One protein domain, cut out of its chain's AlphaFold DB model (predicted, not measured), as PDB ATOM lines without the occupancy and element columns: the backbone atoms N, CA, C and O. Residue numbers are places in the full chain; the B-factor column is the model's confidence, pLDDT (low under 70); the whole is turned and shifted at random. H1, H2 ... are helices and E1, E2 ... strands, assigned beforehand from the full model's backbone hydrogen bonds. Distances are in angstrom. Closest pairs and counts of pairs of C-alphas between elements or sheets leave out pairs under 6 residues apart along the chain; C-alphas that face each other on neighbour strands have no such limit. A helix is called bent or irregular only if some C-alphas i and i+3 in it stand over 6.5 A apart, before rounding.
ATOM      1  N   VAL A   2     151.283 151.598 240.819       78.81
ATOM      2  CA  VAL A   2     150.672 152.007 242.108       78.81
ATOM      3  C   VAL A   2     149.368 152.752 241.847       78.81
ATOM      4  O   VAL A   2     149.387 153.804 241.213       78.81
ATOM      5  N   ILE A   3     148.252 152.251 242.379       80.12
ATOM      6  CA  ILE A   3     146.929 152.877 242.226       80.12
ATOM      7  C   ILE A   3     146.525 153.525 243.552       80.12
ATOM      8  O   ILE A   3     146.564 152.892 244.607       80.12
ATOM      9  N   ALA A   4     146.136 154.800 243.524       81.56
ATOM     10  CA  ALA A   4     145.657 155.520 244.702       81.56
ATOM     11  C   ALA A   4     144.162 155.833 244.577       81.56
ATOM     12  O   ALA A   4     143.751 156.520 243.646       81.56
ATOM     13  N   ILE A   5     143.367 155.410 245.561       81.00
ATOM     14  CA  ILE A   5     141.945 155.761 245.639       81.00
ATOM     15  C   ILE A   5     141.808 157.012 246.504       81.00
ATOM     16  O   ILE A   5     142.261 157.041 247.653       81.00
ATOM     17  N   LYS A   6     141.176 158.058 245.968       84.25
ATOM     18  CA  LYS A   6     140.911 159.315 246.682       84.25
ATOM     19  C   LYS A   6     139.406 159.567 246.796       84.25
ATOM     20  O   LYS A   6     138.667 159.323 245.849       84.25
ATOM     21  N   LYS A   7     138.953 160.096 247.938       73.75
ATOM     22  CA  LYS A   7     137.612 160.689 248.108       73.75
ATOM     23  C   LYS A   7     137.788 162.086 248.699       73.75
ATOM     24  O   LYS A   7     138.383 162.192 249.764       73.75
ATOM     25  N   ILE A   8     137.289 163.115 248.005       72.69
ATOM     26  CA  ILE A   8     137.312 164.539 248.408       72.69
ATOM     27  C   ILE A   8     138.667 164.930 249.026       72.69
ATOM     28  O   ILE A   8     138.797 165.065 250.237       72.69
ATOM     29  N   ASN A   9     139.701 165.040 248.187       70.00
ATOM     30  CA  ASN A   9     141.080 165.397 248.563       70.00
ATOM     31  C   ASN A   9     141.785 164.518 249.617       70.00
ATOM     32  O   ASN A   9     142.958 164.751 249.897       70.00
ATOM     33  N   ILE A  10     141.153 163.459 250.128       74.00
ATOM     34  CA  ILE A  10     141.764 162.525 251.077       74.00
ATOM     35  C   ILE A  10     142.113 161.221 250.356       74.00
ATOM     36  O   ILE A  10     141.277 160.608 249.682       74.00
ATOM     37  N   ARG A  11     143.369 160.783 250.499       77.50
ATOM     38  CA  ARG A  11     143.840 159.476 250.022       77.50
ATOM     39  C   ARG A  11     143.290 158.390 250.942       77.50
ATOM     40  O   ARG A  11     143.650 158.344 252.110       77.50
ATOM     41  N   LYS A  12     142.416 157.536 250.411       82.56
ATOM     42  CA  LYS A  12     141.774 156.451 251.161       82.56
ATOM     43  C   LYS A  12     142.626 155.192 251.221       82.56
ATOM     44  O   LYS A  12     142.729 154.585 252.276       82.56
ATOM     45  N   SER A  13     143.208 154.788 250.097       84.81
ATOM     46  CA  SER A  13     143.995 153.556 250.019       84.81
ATOM     47  C   SER A  13     145.011 153.598 248.879       84.81
ATOM     48  O   SER A  13     144.980 154.481 248.011       84.81
ATOM     49  N   ILE A  14     145.959 152.661 248.933       87.25
ATOM     50  CA  ILE A  14     147.047 152.488 247.970       87.25
ATOM     51  C   ILE A  14     147.117 151.008 247.623       87.25
ATOM     52  O   ILE A  14     147.365 150.207 248.517       87.25
ATOM     53  N   ASN A  15     146.948 150.667 246.349       85.62
ATOM     54  CA  ASN A  15     147.283 149.342 245.838       85.62
ATOM     55  C   ASN A  15     148.718 149.378 245.273       85.62
ATOM     56  O   ASN A  15     149.079 150.322 244.561       85.62
ATOM     57  N   ARG A  16     149.536 148.386 245.646       89.94
ATOM     58  CA  ARG A  16     150.919 148.182 245.185       89.94
ATOM     59  C   ARG A  16     151.189 146.748 244.706       89.94
ATOM     60  O   ARG A  16     152.353 146.404 244.564       89.94
ATOM     61  N   GLU A  17     150.162 145.932 244.488       87.75
ATOM     62  CA  GLU A  17     150.286 144.496 244.183       87.75
ATOM     63  C   GLU A  17     151.206 144.243 242.981       87.75
ATOM     64  O   GLU A  17     152.126 143.439 243.068       87.75
ATOM     65  N   ASP A  18     151.072 145.037 241.918       88.00
ATOM     66  CA  ASP A  18     151.894 144.867 240.713       88.00
ATOM     67  C   ASP A  18     153.267 145.546 240.795       88.00
ATOM     68  O   ASP A  18     153.998 145.579 239.805       88.00
ATOM     69  N   LEU A  19     153.601 146.229 241.896       90.75
ATOM     70  CA  LEU A  19     154.792 147.079 241.944       90.75
ATOM     71  C   LEU A  19     156.079 146.267 241.824       90.75
ATOM     72  O   LEU A  19     156.943 146.665 241.048       90.75
ATOM     73  N   ASP A  20     156.198 145.168 242.562       92.69
ATOM     74  CA  ASP A  20     157.446 144.405 242.608       92.69
ATOM     75  C   ASP A  20     157.665 143.636 241.298       92.69
ATOM     76  O   ASP A  20     158.700 143.829 240.672       92.69
ATOM     77  N   CYS A  21     156.632 142.987 240.748       93.94
ATOM     78  CA  CYS A  21     156.720 142.377 239.412       93.94
ATOM     79  C   CYS A  21     157.088 143.400 238.315       93.94
ATOM     80  O   CYS A  21     157.849 143.093 237.404       93.94
ATOM     81  N   THR A  22     156.576 144.641 238.401       94.25
ATOM     82  CA  THR A  22     156.950 145.700 237.440       94.25
ATOM     83  C   THR A  22     158.428 146.089 237.574       94.25
ATOM     84  O   THR A  22     159.064 146.398 236.569       94.25
ATOM     85  N   LYS A  23     158.972 146.132 238.800       94.44
ATOM     86  CA  LYS A  23     160.390 146.447 239.028       94.44
ATOM     87  C   LYS A  23     161.280 145.331 238.505       94.44
ATOM     88  O   LYS A  23     162.196 145.630 237.753       94.44
ATOM     89  N   ASP A  24     160.956 144.083 238.826       95.75
ATOM     90  CA  ASP A  24     161.734 142.917 238.402       95.75
ATOM     91  C   ASP A  24     161.801 142.837 236.869       95.75
ATOM     92  O   ASP A  24     162.873 142.665 236.289       95.75
ATOM     93  N   ALA A  25     160.668 143.065 236.192       96.88
ATOM     94  CA  ALA A  25     160.619 143.135 234.733       96.88
ATOM     95  C   ALA A  25     161.480 144.277 234.168       96.88
ATOM     96  O   ALA A  25     162.146 144.109 233.145       96.88
ATOM     97  N   LEU A  26     161.487 145.442 234.827       96.00
ATOM     98  CA  LEU A  26     162.299 146.585 234.416       96.00
ATOM     99  C   LEU A  26     163.796 146.324 234.607       96.00
ATOM    100  O   LEU A  26     164.577 146.662 233.721       96.00
ATOM    101  N   GLU A  27     164.194 145.725 235.727       96.38
ATOM    102  CA  GLU A  27     165.585 145.367 236.013       96.38
ATOM    103  C   GLU A  27     166.097 144.338 235.002       96.38
ATOM    104  O   GLU A  27     167.124 144.574 234.363       96.38
ATOM    105  N   LYS A  28     165.322 143.274 234.755       96.00
ATOM    106  CA  LYS A  28     165.644 142.249 233.754       96.00
ATOM    107  C   LYS A  28     165.772 142.843 232.349       96.00
ATOM    108  O   LYS A  28     166.751 142.590 231.653       96.00
ATOM    109  N   ALA A  29     164.811 143.666 231.927       95.75
ATOM    110  CA  ALA A  29     164.867 144.334 230.627       95.75
ATOM    111  C   ALA A  29     166.067 145.289 230.509       95.75
ATOM    112  O   ALA A  29     166.706 145.350 229.462       95.75
ATOM    113  N   CYS A  30     166.396 146.022 231.574       94.88
ATOM    114  CA  CYS A  30     167.543 146.929 231.603       94.88
ATOM    115  C   CYS A  30     168.870 146.175 231.430       94.88
ATOM    116  O   CYS A  30     169.733 146.609 230.662       94.88
ATOM    117  N   GLU A  31     169.020 145.029 232.101       94.94
ATOM    118  CA  GLU A  31     170.188 144.159 231.959       94.94
ATOM    119  C   GLU A  31     170.341 143.666 230.515       94.94
ATOM    120  O   GLU A  31     171.418 143.811 229.930       94.94
ATOM    121  N   LEU A  32     169.252 143.188 229.900       93.69
ATOM    122  CA  LEU A  32     169.246 142.746 228.502       93.69
ATOM    123  C   LEU A  32     169.634 143.878 227.541       93.69
ATOM    124  O   LEU A  32     170.544 143.709 226.737       93.69
ATOM    125  N   CYS A  33     169.026 145.061 227.660       91.69
ATOM    126  CA  CYS A  33     169.338 146.209 226.795       91.69
ATOM    127  C   CYS A  33     170.788 146.711 226.944       91.69
ATOM    128  O   CYS A  33     171.334 147.341 226.034       91.69
ATOM    129  N   THR A  34     171.409 146.480 228.104       89.12
ATOM    130  CA  THR A  34     172.790 146.905 228.379       89.12
ATOM    131  C   THR A  34     173.810 145.905 227.840       89.12
ATOM    132  O   THR A  34     174.879 146.304 227.367       89.12
ATOM    133  N   THR A  35     173.489 144.615 227.923       87.31
ATOM    134  CA  THR A  35     174.396 143.510 227.591       87.31
ATOM    135  C   THR A  35     174.279 143.069 226.135       87.31
ATOM    136  O   THR A  35     175.305 142.826 225.506       87.31
ATOM    137  N   CYS A  36     173.067 143.033 225.581       84.56
ATOM    138  CA  CYS A  36     172.792 142.589 224.221       84.56
ATOM    139  C   CYS A  36     172.688 143.795 223.281       84.56
ATOM    140  O   CYS A  36     171.688 144.509 223.283       84.56
ATOM    141  N   LYS A  37     173.708 144.028 222.449       76.38
ATOM    142  CA  LYS A  37     173.691 145.094 221.425       76.38
ATOM    143  C   LYS A  37     173.455 144.543 220.024       76.38
ATOM    144  O   LYS A  37     172.941 145.253 219.159       76.38
ATOM    145  N   ALA A  38     173.844 143.293 219.792       79.25
ATOM    146  CA  ALA A  38     173.616 142.601 218.535       79.25
ATOM    147  C   ALA A  38     172.350 141.736 218.594       79.25
ATOM    148  O   ALA A  38     171.977 141.203 219.639       79.25
ATOM    149  N   SER A  39     171.717 141.536 217.437       81.69
ATOM    150  CA  SER A  39     170.527 140.684 217.312       81.69
ATOM    151  C   SER A  39     170.793 139.244 217.785       81.69
ATOM    152  O   SER A  39     169.935 138.632 218.414       81.69
ATOM    153  N   SER A  40     171.998 138.716 217.537       83.62
ATOM    154  CA  SER A  40     172.419 137.368 217.943       83.62
ATOM    155  C   SER A  40     172.521 137.182 219.459       83.62
ATOM    156  O   SER A  40     172.276 136.084 219.949       83.62
ATOM    157  N   GLU A  41     172.870 138.237 220.196       85.62
ATOM    158  CA  GLU A  41     172.985 138.212 221.659       85.62
ATOM    159  C   GLU A  41     171.611 138.259 222.321       85.62
ATOM    160  O   GLU A  41     171.409 137.640 223.360       85.62
ATOM    161  N   LEU A  42     170.662 138.977 221.716       88.31
ATOM    162  CA  LEU A  42     169.313 139.126 222.257       88.31
ATOM    163  C   LEU A  42     168.418 137.916 221.959       88.31
ATOM    164  O   LEU A  42     167.531 137.601 222.750       88.31
ATOM    165  N   LEU A  43     168.642 137.229 220.835       90.12
ATOM    166  CA  LEU A  43     167.778 136.148 220.352       90.12
ATOM    167  C   LEU A  43     167.476 135.051 221.400       90.12
ATOM    168  O   LEU A  43     166.306 134.684 221.524       90.12
ATOM    169  N   PRO A  44     168.443 134.549 222.198       92.38
ATOM    170  CA  PRO A  44     168.169 133.540 223.227       92.38
ATOM    171  C   PRO A  44     167.252 134.037 224.355       92.38
ATOM    172  O   PRO A  44     166.604 133.232 225.019       92.38
ATOM    173  N   HIS A  45     167.195 135.352 224.570       92.69
ATOM    174  CA  HIS A  45     166.436 136.000 225.640       92.69
ATOM    175  C   HIS A  45     165.100 136.574 225.159       92.69
ATOM    176  O   HIS A  45     164.394 137.222 225.929       92.69
ATOM    177  N   LEU A  46     164.735 136.349 223.894       92.25
ATOM    178  CA  LEU A  46     163.556 136.960 223.292       92.25
ATOM    179  C   LEU A  46     162.238 136.620 224.016       92.25
ATOM    180  O   LEU A  46     161.479 137.554 224.269       92.25
ATOM    181  N   PRO A  47     161.962 135.360 224.424       93.88
ATOM    182  CA  PRO A  47     160.728 135.040 225.151       93.88
ATOM    183  C   PRO A  47     160.627 135.793 226.482       93.88
ATOM    184  O   PRO A  47     159.612 136.412 226.789       93.88
ATOM    185  N   ASP A  48     161.732 135.808 227.225       94.12
ATOM    186  CA  ASP A  48     161.853 136.522 228.490       94.12
ATOM    187  C   ASP A  48     161.666 138.030 228.317       94.12
ATOM    188  O   ASP A  48     161.069 138.697 229.163       94.12
ATOM    189  N   PHE A  49     162.193 138.582 227.224       95.69
ATOM    190  CA  PHE A  49     162.059 139.997 226.942       95.69
ATOM    191  C   PHE A  49     160.622 140.353 226.550       95.69
ATOM    192  O   PHE A  49     160.110 141.362 227.029       95.69
ATOM    193  N   PHE A  50     159.943 139.514 225.762       95.94
ATOM    194  CA  PHE A  50     158.526 139.682 225.420       95.94
ATOM    195  C   PHE A  50     157.630 139.707 226.661       95.94
ATOM    196  O   PHE A  50     156.774 140.586 226.778       95.94
ATOM    197  N   ASP A  51     157.883 138.837 227.641       95.50
ATOM    198  CA  ASP A  51     157.161 138.879 228.916       95.50
ATOM    199  C   ASP A  51     157.364 140.214 229.649       95.50
ATOM    200  O   ASP A  51     156.402 140.813 230.141       95.50
ATOM    201  N   CYS A  52     158.593 140.741 229.663       96.88
ATOM    202  CA  CYS A  52     158.881 142.059 230.230       96.88
ATOM    203  C   CYS A  52     158.207 143.200 229.448       96.88
ATOM    204  O   CYS A  52     157.730 144.167 230.051       96.88
ATOM    205  N   LEU A  53     158.133 143.105 228.116       97.00
ATOM    206  CA  LEU A  53     157.532 144.131 227.259       97.00
ATOM    207  C   LEU A  53     156.029 144.297 227.490       97.00
ATOM    208  O   LEU A  53     155.496 145.338 227.127       97.00
ATOM    209  N   ARG A  54     155.336 143.371 228.162       95.56
ATOM    210  CA  ARG A  54     153.924 143.550 228.553       95.56
ATOM    211  C   ARG A  54     153.701 144.711 229.523       95.56
ATOM    212  O   ARG A  54     152.594 145.241 229.607       95.56
ATOM    213  N   TYR A  55     154.734 145.144 230.246       96.19
ATOM    214  CA  TYR A  55     154.643 146.286 231.152       96.19
ATOM    215  C   TYR A  55     154.855 147.606 230.386       96.19
ATOM    216  O   TYR A  55     155.936 147.818 229.834       96.19
ATOM    217  N   PRO A  56     153.907 148.568 230.412       96.25
ATOM    218  CA  PRO A  56     154.001 149.791 229.602       96.25
ATOM    219  C   PRO A  56     155.260 150.632 229.846       96.25
ATOM    220  O   PRO A  56     155.796 151.251 228.927       96.25
ATOM    221  N   VAL A  57     155.753 150.665 231.090       96.25
ATOM    222  CA  VAL A  57     156.993 151.381 231.426       96.25
ATOM    223  C   VAL A  57     158.215 150.716 230.794       96.25
ATOM    224  O   VAL A  57     159.081 151.417 230.278       96.25
ATOM    225  N   VAL A  58     158.247 149.381 230.771       97.50
ATOM    226  CA  VAL A  58     159.329 148.607 230.161       97.50
ATOM    227  C   VAL A  58     159.294 148.779 228.649       97.50
ATOM    228  O   VAL A  58     160.311 149.134 228.068       97.50
ATOM    229  N   ALA A  59     158.120 148.651 228.028       98.00
ATOM    230  CA  ALA A  59     157.936 148.886 226.598       98.00
ATOM    231  C   ALA A  59     158.386 150.289 226.165       98.00
ATOM    232  O   ALA A  59     159.075 150.442 225.161       98.00
ATOM    233  N   LYS A  60     158.063 151.322 226.954       97.69
ATOM    234  CA  LYS A  60     158.516 152.692 226.685       97.69
ATOM    235  C   LYS A  60     160.042 152.826 226.757       97.69
ATOM    236  O   LYS A  60     160.631 153.503 225.918       97.69
ATOM    237  N   CYS A  61     160.679 152.206 227.750       97.00
ATOM    238  CA  CYS A  61     162.137 152.200 227.877       97.00
ATOM    239  C   CYS A  61     162.807 151.402 226.750       97.00
ATOM    240  O   CYS A  61     163.791 151.868 226.181       97.00
ATOM    241  N   ALA A  62     162.252 150.244 226.390       96.88
ATOM    242  CA  ALA A  62     162.727 149.422 225.287       96.88
ATOM    243  C   ALA A  62     162.605 150.153 223.945       96.88
ATOM    244  O   ALA A  62     163.558 150.150 223.176       96.88
ATOM    245  N   LEU A  63     161.496 150.858 223.695       97.94
ATOM    246  CA  LEU A  63     161.337 151.696 222.505       97.94
ATOM    247  C   LEU A  63     162.427 152.771 222.424       97.94
ATOM    248  O   LEU A  63     163.060 152.923 221.386       97.94
ATOM    249  N   TYR A  64     162.699 153.470 223.528       96.75
ATOM    250  CA  TYR A  64     163.778 154.462 223.572       96.75
ATOM    251  C   TYR A  64     165.158 153.844 223.294       96.75
ATOM    252  O   TYR A  64     165.975 154.422 222.582       96.75
ATOM    253  N   TRP A  65     165.418 152.650 223.821       95.69
ATOM    254  CA  TRP A  65     166.645 151.914 223.530       95.69
ATOM    255  C   TRP A  65     166.736 151.499 222.050       95.69
ATOM    256  O   TRP A  65     167.766 151.735 221.419       95.69
ATOM    257  N   ILE A  66     165.651 150.984 221.462       95.38
ATOM    258  CA  ILE A  66     165.569 150.646 220.032       95.38
ATOM    259  C   ILE A  66     165.832 151.885 219.164       95.38
ATOM    260  O   ILE A  66     166.585 151.796 218.198       95.38
ATOM    261  N   GLU A  67     165.279 153.049 219.520       95.44
ATOM    262  CA  GLU A  67     165.539 154.317 218.821       95.44
ATOM    263  C   GLU A  67     167.034 154.663 218.783       95.44
ATOM    264  O   GLU A  67     167.537 155.110 217.752       95.44
ATOM    265  N   ILE A  68     167.760 154.431 219.882       93.75
ATOM    266  CA  ILE A  68     169.210 154.660 219.949       93.75
ATOM    267  C   ILE A  68     169.958 153.664 219.055       93.75
ATOM    268  O   ILE A  68     170.831 154.064 218.281       93.75
ATOM    269  N   ILE A  69     169.612 152.376 219.133       91.88
ATOM    270  CA  ILE A  69     170.266 151.325 218.343       91.88
ATOM    271  C   ILE A  69     170.057 151.566 216.841       91.88
ATOM    272  O   ILE A  69     171.031 151.666 216.097       91.88
ATOM    273  N   LEU A  70     168.811 151.756 216.400       91.62
ATOM    274  CA  LEU A  70     168.471 152.027 214.994       91.62
ATOM    275  C   LEU A  70     168.911 153.429 214.529       91.62
ATOM    276  O   LEU A  70     169.038 153.702 213.332       91.62
ATOM    277  N   GLY A  71     169.163 154.338 215.472       89.75
ATOM    278  CA  GLY A  71     169.780 155.639 215.227       89.75
ATOM    279  C   GLY A  71     171.263 155.557 214.855       89.75
ATOM    280  O   GLY A  71     171.786 156.502 214.270       89.75
ATOM    281  N   THR A  72     171.935 154.440 215.142       89.25
ATOM    282  CA  THR A  72     173.362 154.258 214.850       89.25
ATOM    283  C   THR A  72     173.579 154.013 213.353       89.25
ATOM    284  O   THR A  72     173.058 153.047 212.802       89.25
ATOM    285  N   GLU A  73     174.372 154.861 212.683       82.06
ATOM    286  CA  GLU A  73     174.558 154.830 211.215       82.06
ATOM    287  C   GLU A  73     175.007 153.464 210.679       82.06
ATOM    288  O   GLU A  73     174.548 153.018 209.629       82.06
ATOM    289  N   SER A  74     175.867 152.774 211.427       85.50
ATOM    290  CA  SER A  74     176.435 151.487 211.036       85.50
ATOM    291  C   SER A  74     175.557 150.281 211.382       85.50
ATOM    292  O   SER A  74     175.904 149.166 211.004       85.50
ATOM    293  N   TYR A  75     174.426 150.458 212.074       88.12
ATOM    294  CA  TYR A  75     173.620 149.331 212.556       88.12
ATOM    295  C   TYR A  75     173.175 148.402 211.416       88.12
ATOM    296  O   TYR A  75     173.418 147.193 211.455       88.12
ATOM    297  N   PHE A  76     172.582 148.975 210.367       87.31
ATOM    298  CA  PHE A  76     172.054 148.207 209.236       87.31
ATOM    299  C   PHE A  76     173.148 147.602 208.352       87.31
ATOM    300  O   PHE A  76     172.900 146.608 207.684       87.31
ATOM    301  N   LYS A  77     174.378 148.125 208.404       85.56
ATOM    302  CA  LYS A  77     175.538 147.541 207.710       85.56
ATOM    303  C   LYS A  77     175.918 146.170 208.256       85.56
ATOM    304  O   LYS A  77     176.418 145.334 207.516       85.56
ATOM    305  N   PHE A  78     175.700 145.950 209.548       81.81
ATOM    306  CA  PHE A  78     176.036 144.693 210.215       81.81
ATOM    307  C   PHE A  78     174.828 143.757 210.378       81.81
ATOM    308  O   PHE A  78     174.972 142.683 210.953       81.81
ATOM    309  N   ASN A  79     173.644 144.154 209.898       78.06
ATOM    310  CA  ASN A  79     172.396 143.396 210.028       78.06
ATOM    311  C   ASN A  79     171.638 143.384 208.684       78.06
ATOM    312  O   ASN A  79     170.531 143.911 208.596       78.06
ATOM    313  N   THR A  80     172.257 142.829 207.635       72.06
ATOM    314  CA  THR A  80     171.729 142.835 206.255       72.06
ATOM    315  C   THR A  80     170.947 141.583 205.863       72.06
ATOM    316  O   THR A  80     170.114 141.650 204.966       72.06
ATOM    317  N   ASP A  81     171.205 140.445 206.513       63.84
ATOM    318  CA  ASP A  81     170.795 139.132 205.983       63.84
ATOM    319  C   ASP A  81     169.398 138.683 206.441       63.84
ATOM    320  O   ASP A  81     168.842 137.722 205.911       63.84
ATOM    321  N   GLN A  82     168.825 139.355 207.442       71.75
ATOM    322  CA  GLN A  82     167.518 139.045 208.030       71.75
ATOM    323  C   GLN A  82     166.843 140.328 208.512       71.75
ATOM    324  O   GLN A  82     167.527 141.317 208.782       71.75
ATOM    325  N   THR A  83     165.514 140.298 208.685       78.00
ATOM    326  CA  THR A  83     164.782 141.373 209.367       78.00
ATOM    327  C   THR A  83     165.465 141.677 210.703       78.00
ATOM    328  O   THR A  83     165.509 140.800 211.571       78.00
ATOM    329  N   PRO A  84     166.004 142.895 210.894       86.31
ATOM    330  CA  PRO A  84     166.691 143.240 212.126       86.31
ATOM    331  C   PRO A  84     165.774 143.021 213.329       86.31
ATOM    332  O   PRO A  84     164.664 143.552 213.368       86.31
ATOM    333  N   LEU A  85     166.244 142.266 214.325       89.88
ATOM    334  CA  LEU A  85     165.429 141.862 215.476       89.88
ATOM    335  C   LEU A  85     164.789 143.065 216.182       89.88
ATOM    336  O   LEU A  85     163.637 143.005 216.589       89.88
ATOM    337  N   HIS A  86     165.502 144.190 216.248       92.38
ATOM    338  CA  HIS A  86     165.014 145.430 216.850       92.38
ATOM    339  C   HIS A  86     163.800 146.023 216.121       92.38
ATOM    340  O   HIS A  86     162.973 146.657 216.767       92.38
ATOM    341  N   LEU A  87     163.660 145.803 214.807       93.94
ATOM    342  CA  LEU A  87     162.440 146.158 214.080       93.94
ATOM    343  C   LEU A  87     161.292 145.207 214.433       93.94
ATOM    344  O   LEU A  87     160.177 145.675 214.615       93.94
ATOM    345  N   ALA A  88     161.554 143.908 214.597       92.69
ATOM    346  CA  ALA A  88     160.532 142.951 215.030       92.69
ATOM    347  C   ALA A  88     160.039 143.225 216.465       92.69
ATOM    348  O   ALA A  88     158.864 143.042 216.766       92.69
ATOM    349  N   LEU A  89     160.899 143.743 217.351       95.56
ATOM    350  CA  LEU A  89     160.480 144.187 218.687       95.56
ATOM    351  C   LEU A  89     159.436 145.314 218.639       95.56
ATOM    352  O   LEU A  89     158.617 145.423 219.551       95.56
ATOM    353  N   LEU A  90     159.449 146.155 217.597       97.69
ATOM    354  CA  LEU A  90     158.436 147.200 217.432       97.69
ATOM    355  C   LEU A  90     157.046 146.597 217.221       97.69
ATOM    356  O   LEU A  90     156.071 147.189 217.681       97.69
ATOM    357  N   ASP A  91     156.951 145.422 216.594       97.25
ATOM    358  CA  ASP A  91     155.679 144.735 216.369       97.25
ATOM    359  C   ASP A  91     155.103 144.217 217.694       97.25
ATOM    360  O   ASP A  91     153.924 144.432 217.989       97.25
ATOM    361  N   GLU A  92     155.947 143.634 218.551       97.31
ATOM    362  CA  GLU A  92     155.548 143.204 219.896       97.31
ATOM    363  C   GLU A  92     155.092 144.401 220.748       97.31
ATOM    364  O   GLU A  92     154.039 144.361 221.392       97.31
ATOM    365  N   ILE A  93     155.834 145.514 220.719       98.38
ATOM    366  CA  ILE A  93     155.446 146.728 221.455       98.38
ATOM    367  C   ILE A  93     154.124 147.284 220.911       98.38
ATOM    368  O   ILE A  93     153.252 147.661 221.695       98.38
ATOM    369  N   SER A  94     153.956 147.319 219.588       98.12
ATOM    370  CA  SER A  94     152.742 147.825 218.939       98.12
ATOM    371  C   SER A  94     151.520 146.982 219.285       98.12
ATOM    372  O   SER A  94     150.463 147.536 219.576       98.12
ATOM    373  N   THR A  95     151.676 145.661 219.338       97.75
ATOM    374  CA  THR A  95     150.595 144.732 219.689       97.75
ATOM    375  C   THR A  95     150.093 144.962 221.115       97.75
ATOM    376  O   THR A  95     148.893 144.898 221.375       97.75
ATOM    377  N   ASN A  96     150.998 145.275 222.046       97.31
ATOM    378  CA  ASN A  96     150.657 145.395 223.464       97.31
ATOM    379  C   ASN A  96     150.316 146.835 223.913       97.31
ATOM    380  O   ASN A  96     149.628 147.004 224.920       97.31
ATOM    381  N   HIS A  97     150.782 147.883 223.210       97.75
ATOM    382  CA  HIS A  97     150.765 149.266 223.724       97.75
ATOM    383  C   HIS A  97     150.322 150.315 222.699       97.75
ATOM    384  O   HIS A  97     151.140 151.019 222.104       97.75
ATOM    385  N   CYS A  98     149.012 150.538 222.587       97.69
ATOM    386  CA  CYS A  98     148.454 151.504 221.632       97.69
ATOM    387  C   CYS A  98     148.917 152.959 221.824       97.69
ATOM    388  O   CYS A  98     149.049 153.719 220.867       97.69
ATOM    389  N   LEU A  99     149.254 153.357 223.054       98.00
ATOM    390  CA  LEU A  99     149.763 154.704 223.339       98.00
ATOM    391  C   LEU A  99     151.179 154.953 222.794       98.00
ATOM    392  O   LEU A  99     151.633 156.097 222.793       98.00
ATOM    393  N   LEU A 100     151.883 153.907 222.346       98.38
ATOM    394  CA  LEU A 100     153.218 154.011 221.758       98.38
ATOM    395  C   LEU A 100     153.197 154.016 220.222       98.38
ATOM    396  O   LEU A 100     154.209 154.377 219.625       98.38
ATOM    397  N   HIS A 101     152.061 153.712 219.580       98.62
ATOM    398  CA  HIS A 101     151.953 153.601 218.116       98.62
ATOM    399  C   HIS A 101     152.461 154.831 217.372       98.62
ATOM    400  O   HIS A 101     153.258 154.695 216.452       98.62
ATOM    401  N   SER A 102     152.070 156.036 217.801       98.38
ATOM    402  CA  SER A 102     152.519 157.274 217.146       98.38
ATOM    403  C   SER A 102     154.036 157.421 217.170       98.38
ATOM    404  O   SER A 102     154.627 157.839 216.183       98.38
ATOM    405  N   ARG A 103     154.675 157.055 218.285       98.38
ATOM    406  CA  ARG A 103     156.126 157.175 218.427       98.38
ATOM    407  C   ARG A 103     156.860 156.123 217.598       98.38
ATOM    408  O   ARG A 103     157.868 156.438 216.976       98.38
ATOM    409  N   ILE A 104     156.333 154.899 217.566       98.62
ATOM    410  CA  ILE A 104     156.843 153.821 216.711       98.62
ATOM    411  C   ILE A 104     156.727 154.231 215.244       98.62
ATOM    412  O   ILE A 104     157.681 154.088 214.487       98.62
ATOM    413  N   PHE A 105     155.594 154.809 214.855       98.69
ATOM    414  CA  PHE A 105     155.380 155.282 213.499       98.69
ATOM    415  C   PHE A 105     156.363 156.391 213.101       98.69
ATOM    416  O   PHE A 105     156.968 156.301 212.034       98.69
ATOM    417  N   ASP A 106     156.606 157.374 213.974       98.56
ATOM    418  CA  ASP A 106     157.616 158.416 213.743       98.56
ATOM    419  C   ASP A 106     159.019 157.817 213.537       98.56
ATOM    420  O   ASP A 106     159.765 158.246 212.651       98.56
ATOM    421  N   LEU A 107     159.380 156.795 214.324       98.38
ATOM    422  CA  LEU A 107     160.641 156.072 214.160       98.38
ATOM    423  C   LEU A 107     160.703 155.366 212.800       98.38
ATOM    424  O   LEU A 107     161.692 155.532 212.085       98.38
ATOM    425  N   LEU A 108     159.656 154.634 212.411       98.38
ATOM    426  CA  LEU A 108     159.590 153.950 211.116       98.38
ATOM    427  C   LEU A 108     159.702 154.936 209.945       98.38
ATOM    428  O   LEU A 108     160.476 154.686 209.023       98.38
ATOM    429  N   ILE A 109     159.018 156.085 210.007       98.12
ATOM    430  CA  ILE A 109     159.161 157.173 209.025       98.12
ATOM    431  C   ILE A 109     160.619 157.637 208.956       98.12
ATOM    432  O   ILE A 109     161.190 157.734 207.870       98.12
ATOM    433  N   SER A 110     161.247 157.880 210.109       97.38
ATOM    434  CA  SER A 110     162.627 158.376 210.162       97.38
ATOM    435  C   SER A 110     163.643 157.413 209.544       97.38
ATOM    436  O   SER A 110     164.667 157.856 209.029       97.38
ATOM    437  N   ILE A 111     163.370 156.105 209.593       95.69
ATOM    438  CA  ILE A 111     164.204 155.065 208.982       95.69
ATOM    439  C   ILE A 111     163.897 154.973 207.484       95.69
ATOM    440  O   ILE A 111     164.821 154.945 206.677       95.69
ATOM    441  N   PHE A 112     162.615 154.978 207.105       96.44
ATOM    442  CA  PHE A 112     162.166 154.882 205.715       96.44
ATOM    443  C   PHE A 112     162.706 156.018 204.831       96.44
ATOM    444  O   PHE A 112     163.113 155.801 203.685       96.44
ATOM    445  N   GLU A 113     162.720 157.238 205.366       95.44
ATOM    446  CA  GLU A 113     163.177 158.437 204.654       95.44
ATOM    447  C   GLU A 113     164.695 158.605 204.665       95.44
ATOM    448  O   GLU A 113     165.239 159.391 203.887       95.44
ATOM    449  N   ARG A 114     165.400 157.865 205.525       93.75
ATOM    450  CA  ARG A 114     166.855 157.940 205.610       93.75
ATOM    451  C   ARG A 114     167.493 157.327 204.364       93.75
ATOM    452  O   ARG A 114     167.041 156.315 203.831       93.75
ATOM    453  N   SER A 115     168.583 157.944 203.919       89.19
ATOM    454  CA  SER A 115     169.489 157.364 202.927       89.19
ATOM    455  C   SER A 115     170.681 156.742 203.646       89.19
ATOM    456  O   SER A 115     171.362 157.420 204.419       89.19
ATOM    457  N   PHE A 116     170.938 155.463 203.385       89.94
ATOM    458  CA  PHE A 116     172.037 154.719 203.994       89.94
ATOM    459  C   PHE A 116     173.159 154.555 202.971       89.94
ATOM    460  O   PHE A 116     173.272 153.520 202.331       89.94
ATOM    461  N   LYS A 117     173.995 155.588 202.813       87.50
ATOM    462  CA  LYS A 117     175.034 155.656 201.763       87.50
ATOM    463  C   LYS A 117     176.027 154.486 201.756       87.50
ATOM    464  O   LYS A 117     176.677 154.261 200.744       87.50
ATOM    465  N   GLU A 118     176.181 153.789 202.878       86.69
ATOM    466  CA  GLU A 118     177.074 152.630 203.005       86.69
ATOM    467  C   GLU A 118     176.427 151.299 202.593       86.69
ATOM    468  O   GLU A 118     177.119 150.284 202.555       86.69
ATOM    469  N   LEU A 119     175.121 151.285 202.317       89.75
ATOM    470  CA  LEU A 119     174.387 150.103 201.874       89.75
ATOM    471  C   LEU A 119     174.193 150.141 200.359       89.75
ATOM    472  O   LEU A 119     173.892 151.189 199.787       89.75
ATOM    473  N   GLU A 120     174.293 148.980 199.719       91.19
ATOM    474  CA  GLU A 120     173.935 148.823 198.309       91.19
ATOM    475  C   GLU A 120     172.457 149.173 198.076       91.19
ATOM    476  O   GLU A 120     171.609 148.924 198.937       91.19
ATOM    477  N   ASP A 121     172.126 149.717 196.902       90.81
ATOM    478  CA  ASP A 121     170.767 150.187 196.592       90.81
ATOM    479  C   ASP A 121     169.708 149.084 196.745       90.81
ATOM    480  O   ASP A 121     168.616 149.333 197.258       90.81
ATOM    481  N   LEU A 122     170.045 147.845 196.365       91.00
ATOM    482  CA  LEU A 122     169.164 146.692 196.545       91.00
ATOM    483  C   LEU A 122     168.913 146.398 198.032       91.00
ATOM    484  O   LEU A 122     167.772 146.183 198.431       91.00
ATOM    485  N   VAL A 123     169.955 146.449 198.865       91.00
ATOM    486  CA  VAL A 123     169.841 146.242 200.319       91.00
ATOM    487  C   VAL A 123     169.018 147.362 200.961       91.00
ATOM    488  O   VAL A 123     168.181 147.099 201.823       91.00
ATOM    489  N   GLN A 124     169.189 148.610 200.512       92.12
ATOM    490  CA  GLN A 124     168.357 149.729 200.964       92.12
ATOM    491  C   GLN A 124     166.886 149.537 200.584       92.12
ATOM    492  O   GLN A 124     166.005 149.843 201.390       92.12
ATOM    493  N   LEU A 125     166.605 149.035 199.380       93.12
ATOM    494  CA  LEU A 125     165.241 148.750 198.940       93.12
ATOM    495  C   LEU A 125     164.586 147.664 199.807       93.12
ATOM    496  O   LEU A 125     163.462 147.860 200.268       93.12
ATOM    497  N   GLU A 126     165.287 146.562 200.083       92.38
ATOM    498  CA  GLU A 126     164.785 145.479 200.942       92.38
ATOM    499  C   GLU A 126     164.602 145.925 202.403       92.38
ATOM    500  O   GLU A 126     163.601 145.588 203.044       92.38
ATOM    501  N   LEU A 127     165.492 146.779 202.921       93.31
ATOM    502  CA  LEU A 127     165.300 147.414 204.225       93.31
ATOM    503  C   LEU A 127     164.035 148.282 204.240       93.31
ATOM    504  O   LEU A 127     163.254 148.222 205.189       93.31
ATOM    505  N   LYS A 128     163.795 149.073 203.190       95.38
ATOM    506  CA  LYS A 128     162.587 149.904 203.097       95.38
ATOM    507  C   LYS A 128     161.317 149.063 203.002       95.38
ATOM    508  O   LYS A 128     160.343 149.433 203.647       95.38
ATOM    509  N   LYS A 129     161.325 147.933 202.285       95.75
ATOM    510  CA  LYS A 129     160.210 146.967 202.317       95.75
ATOM    511  C   LYS A 129     159.986 146.429 203.726       95.75
ATOM    512  O   LYS A 129     158.880 146.522 204.234       95.75
ATOM    513  N   THR A 130     161.058 146.026 204.408       95.50
ATOM    514  CA  THR A 130     160.990 145.560 205.801       95.50
ATOM    515  C   THR A 130     160.367 146.610 206.727       95.50
ATOM    516  O   THR A 130     159.594 146.265 207.616       95.50
ATOM    517  N   VAL A 131     160.685 147.896 206.542       97.00
ATOM    518  CA  VAL A 131     160.078 149.005 207.301       97.00
ATOM    519  C   VAL A 131     158.601 149.191 206.940       97.00
ATOM    520  O   VAL A 131     157.787 149.421 207.833       97.00
ATOM    521  N   VAL A 132     158.247 149.062 205.660       97.69
ATOM    522  CA  VAL A 132     156.854 149.085 205.188       97.69
ATOM    523  C   VAL A 132     156.046 147.951 205.825       97.69
ATOM    524  O   VAL A 132     154.941 148.213 206.294       97.69
ATOM    525  N   ASP A 133     156.607 146.750 205.973       97.50
ATOM    526  CA  ASP A 133     155.949 145.631 206.666       97.50
ATOM    527  C   ASP A 133     155.632 145.970 208.132       97.50
ATOM    528  O   ASP A 133     154.549 145.663 208.627       97.50
ATOM    529  N   ARG A 134     156.534 146.680 208.830       98.00
ATOM    530  CA  ARG A 134     156.268 147.164 210.203       98.00
ATOM    531  C   ARG A 134     155.171 148.235 210.222       98.00
ATOM    532  O   ARG A 134     154.371 148.298 211.153       98.00
ATOM    533  N   MET A 135     155.099 149.086 209.193       98.31
ATOM    534  CA  MET A 135     153.994 150.044 209.048       98.31
ATOM    535  C   MET A 135     152.659 149.327 208.807       98.31
ATOM    536  O   MET A 135     151.642 149.766 209.338       98.31
ATOM    537  N   ILE A 136     152.649 148.224 208.055       97.50
ATOM    538  CA  ILE A 136     151.462 147.381 207.855       97.50
ATOM    539  C   ILE A 136     151.051 146.714 209.169       97.50
ATOM    540  O   ILE A 136     149.873 146.757 209.515       97.50
ATOM    541  N   HIS A 137     151.995 146.213 209.967       97.75
ATOM    542  CA  HIS A 137     151.695 145.689 211.306       97.75
ATOM    543  C   HIS A 137     151.048 146.740 212.229       97.75
ATOM    544  O   HIS A 137     150.107 146.450 212.964       97.75
ATOM    545  N   LEU A 138     151.462 148.010 212.156       98.00
ATOM    546  CA  LEU A 138     150.747 149.083 212.863       98.00
ATOM    547  C   LEU A 138     149.281 149.202 212.412       98.00
ATOM    548  O   LEU A 138     148.415 149.500 213.235       98.00
TER     549      LEU A 138
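This is residues 2 to 138 of the 218 residues of the protein "DgyrCDS4387" of Dimorphilus gyrociliatus (UniProt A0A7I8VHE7). Six helices lie side by side in an up-and-down bundle, each running against the one before it, with H3 and H4 in the middle. A small antiparallel strand hairpin, E1 and E2, lies beyond the end where H1 begins and adds to the length. The printed part has 137 residues, in the order E1, E2, H1 to H6; it is mostly helix and loose, with a radius of gyration of the C-alphas of 17.9 A and spans of 63 by 30 by 21 A.

E1, residues 3 to 7, and E2, residues 10 to 15, stand at 156 degrees, with N 12 and O 5 within hydrogen-bond range at 2.8 A. H1, residues 19 to 35, touches H2, residues 39 to 53, with residues 25 to 32 alone; the closest C-alphas, of Ala 25 and Cys 52, are 4.9 A apart. H3, residues 56 to 71, and H4, residues 85 to 96, form a helical hairpin at a shallow tilt of 28 degrees, closest at C-alphas 59 and 93, 6.1 A. H5, residues 98 to 112, and H6, residues 121 to 138, form another, closest at C-alphas 112 and 128, 5.6 A. H1 and H6 are apart. Every O i to N i+4 pair is within hydrogen-bond range in H1, H3 and H6, against 7 of 11 in H2, 6 of 8 in H4 and 9 of 11 in H5.

E1 begins at C-alpha 3 (146.929, 152.877, 242.226). H1 is 24.6 A long, H3 22.1 A, H5 21.3 A and H6 25.8 A, ending at C-alpha 138 (150.747, 149.083, 212.863). H2 and H5 are irregular: C-alphas 44 and 47 are 7.8 A apart, 99 and 102 7.2 A.

The two farthest C-alphas, of Ile 8 and Glu 120, are 64.0 A apart. The printed part has no cut. The link from H3 to H4 is long; residue 81 is under pLDDT 70.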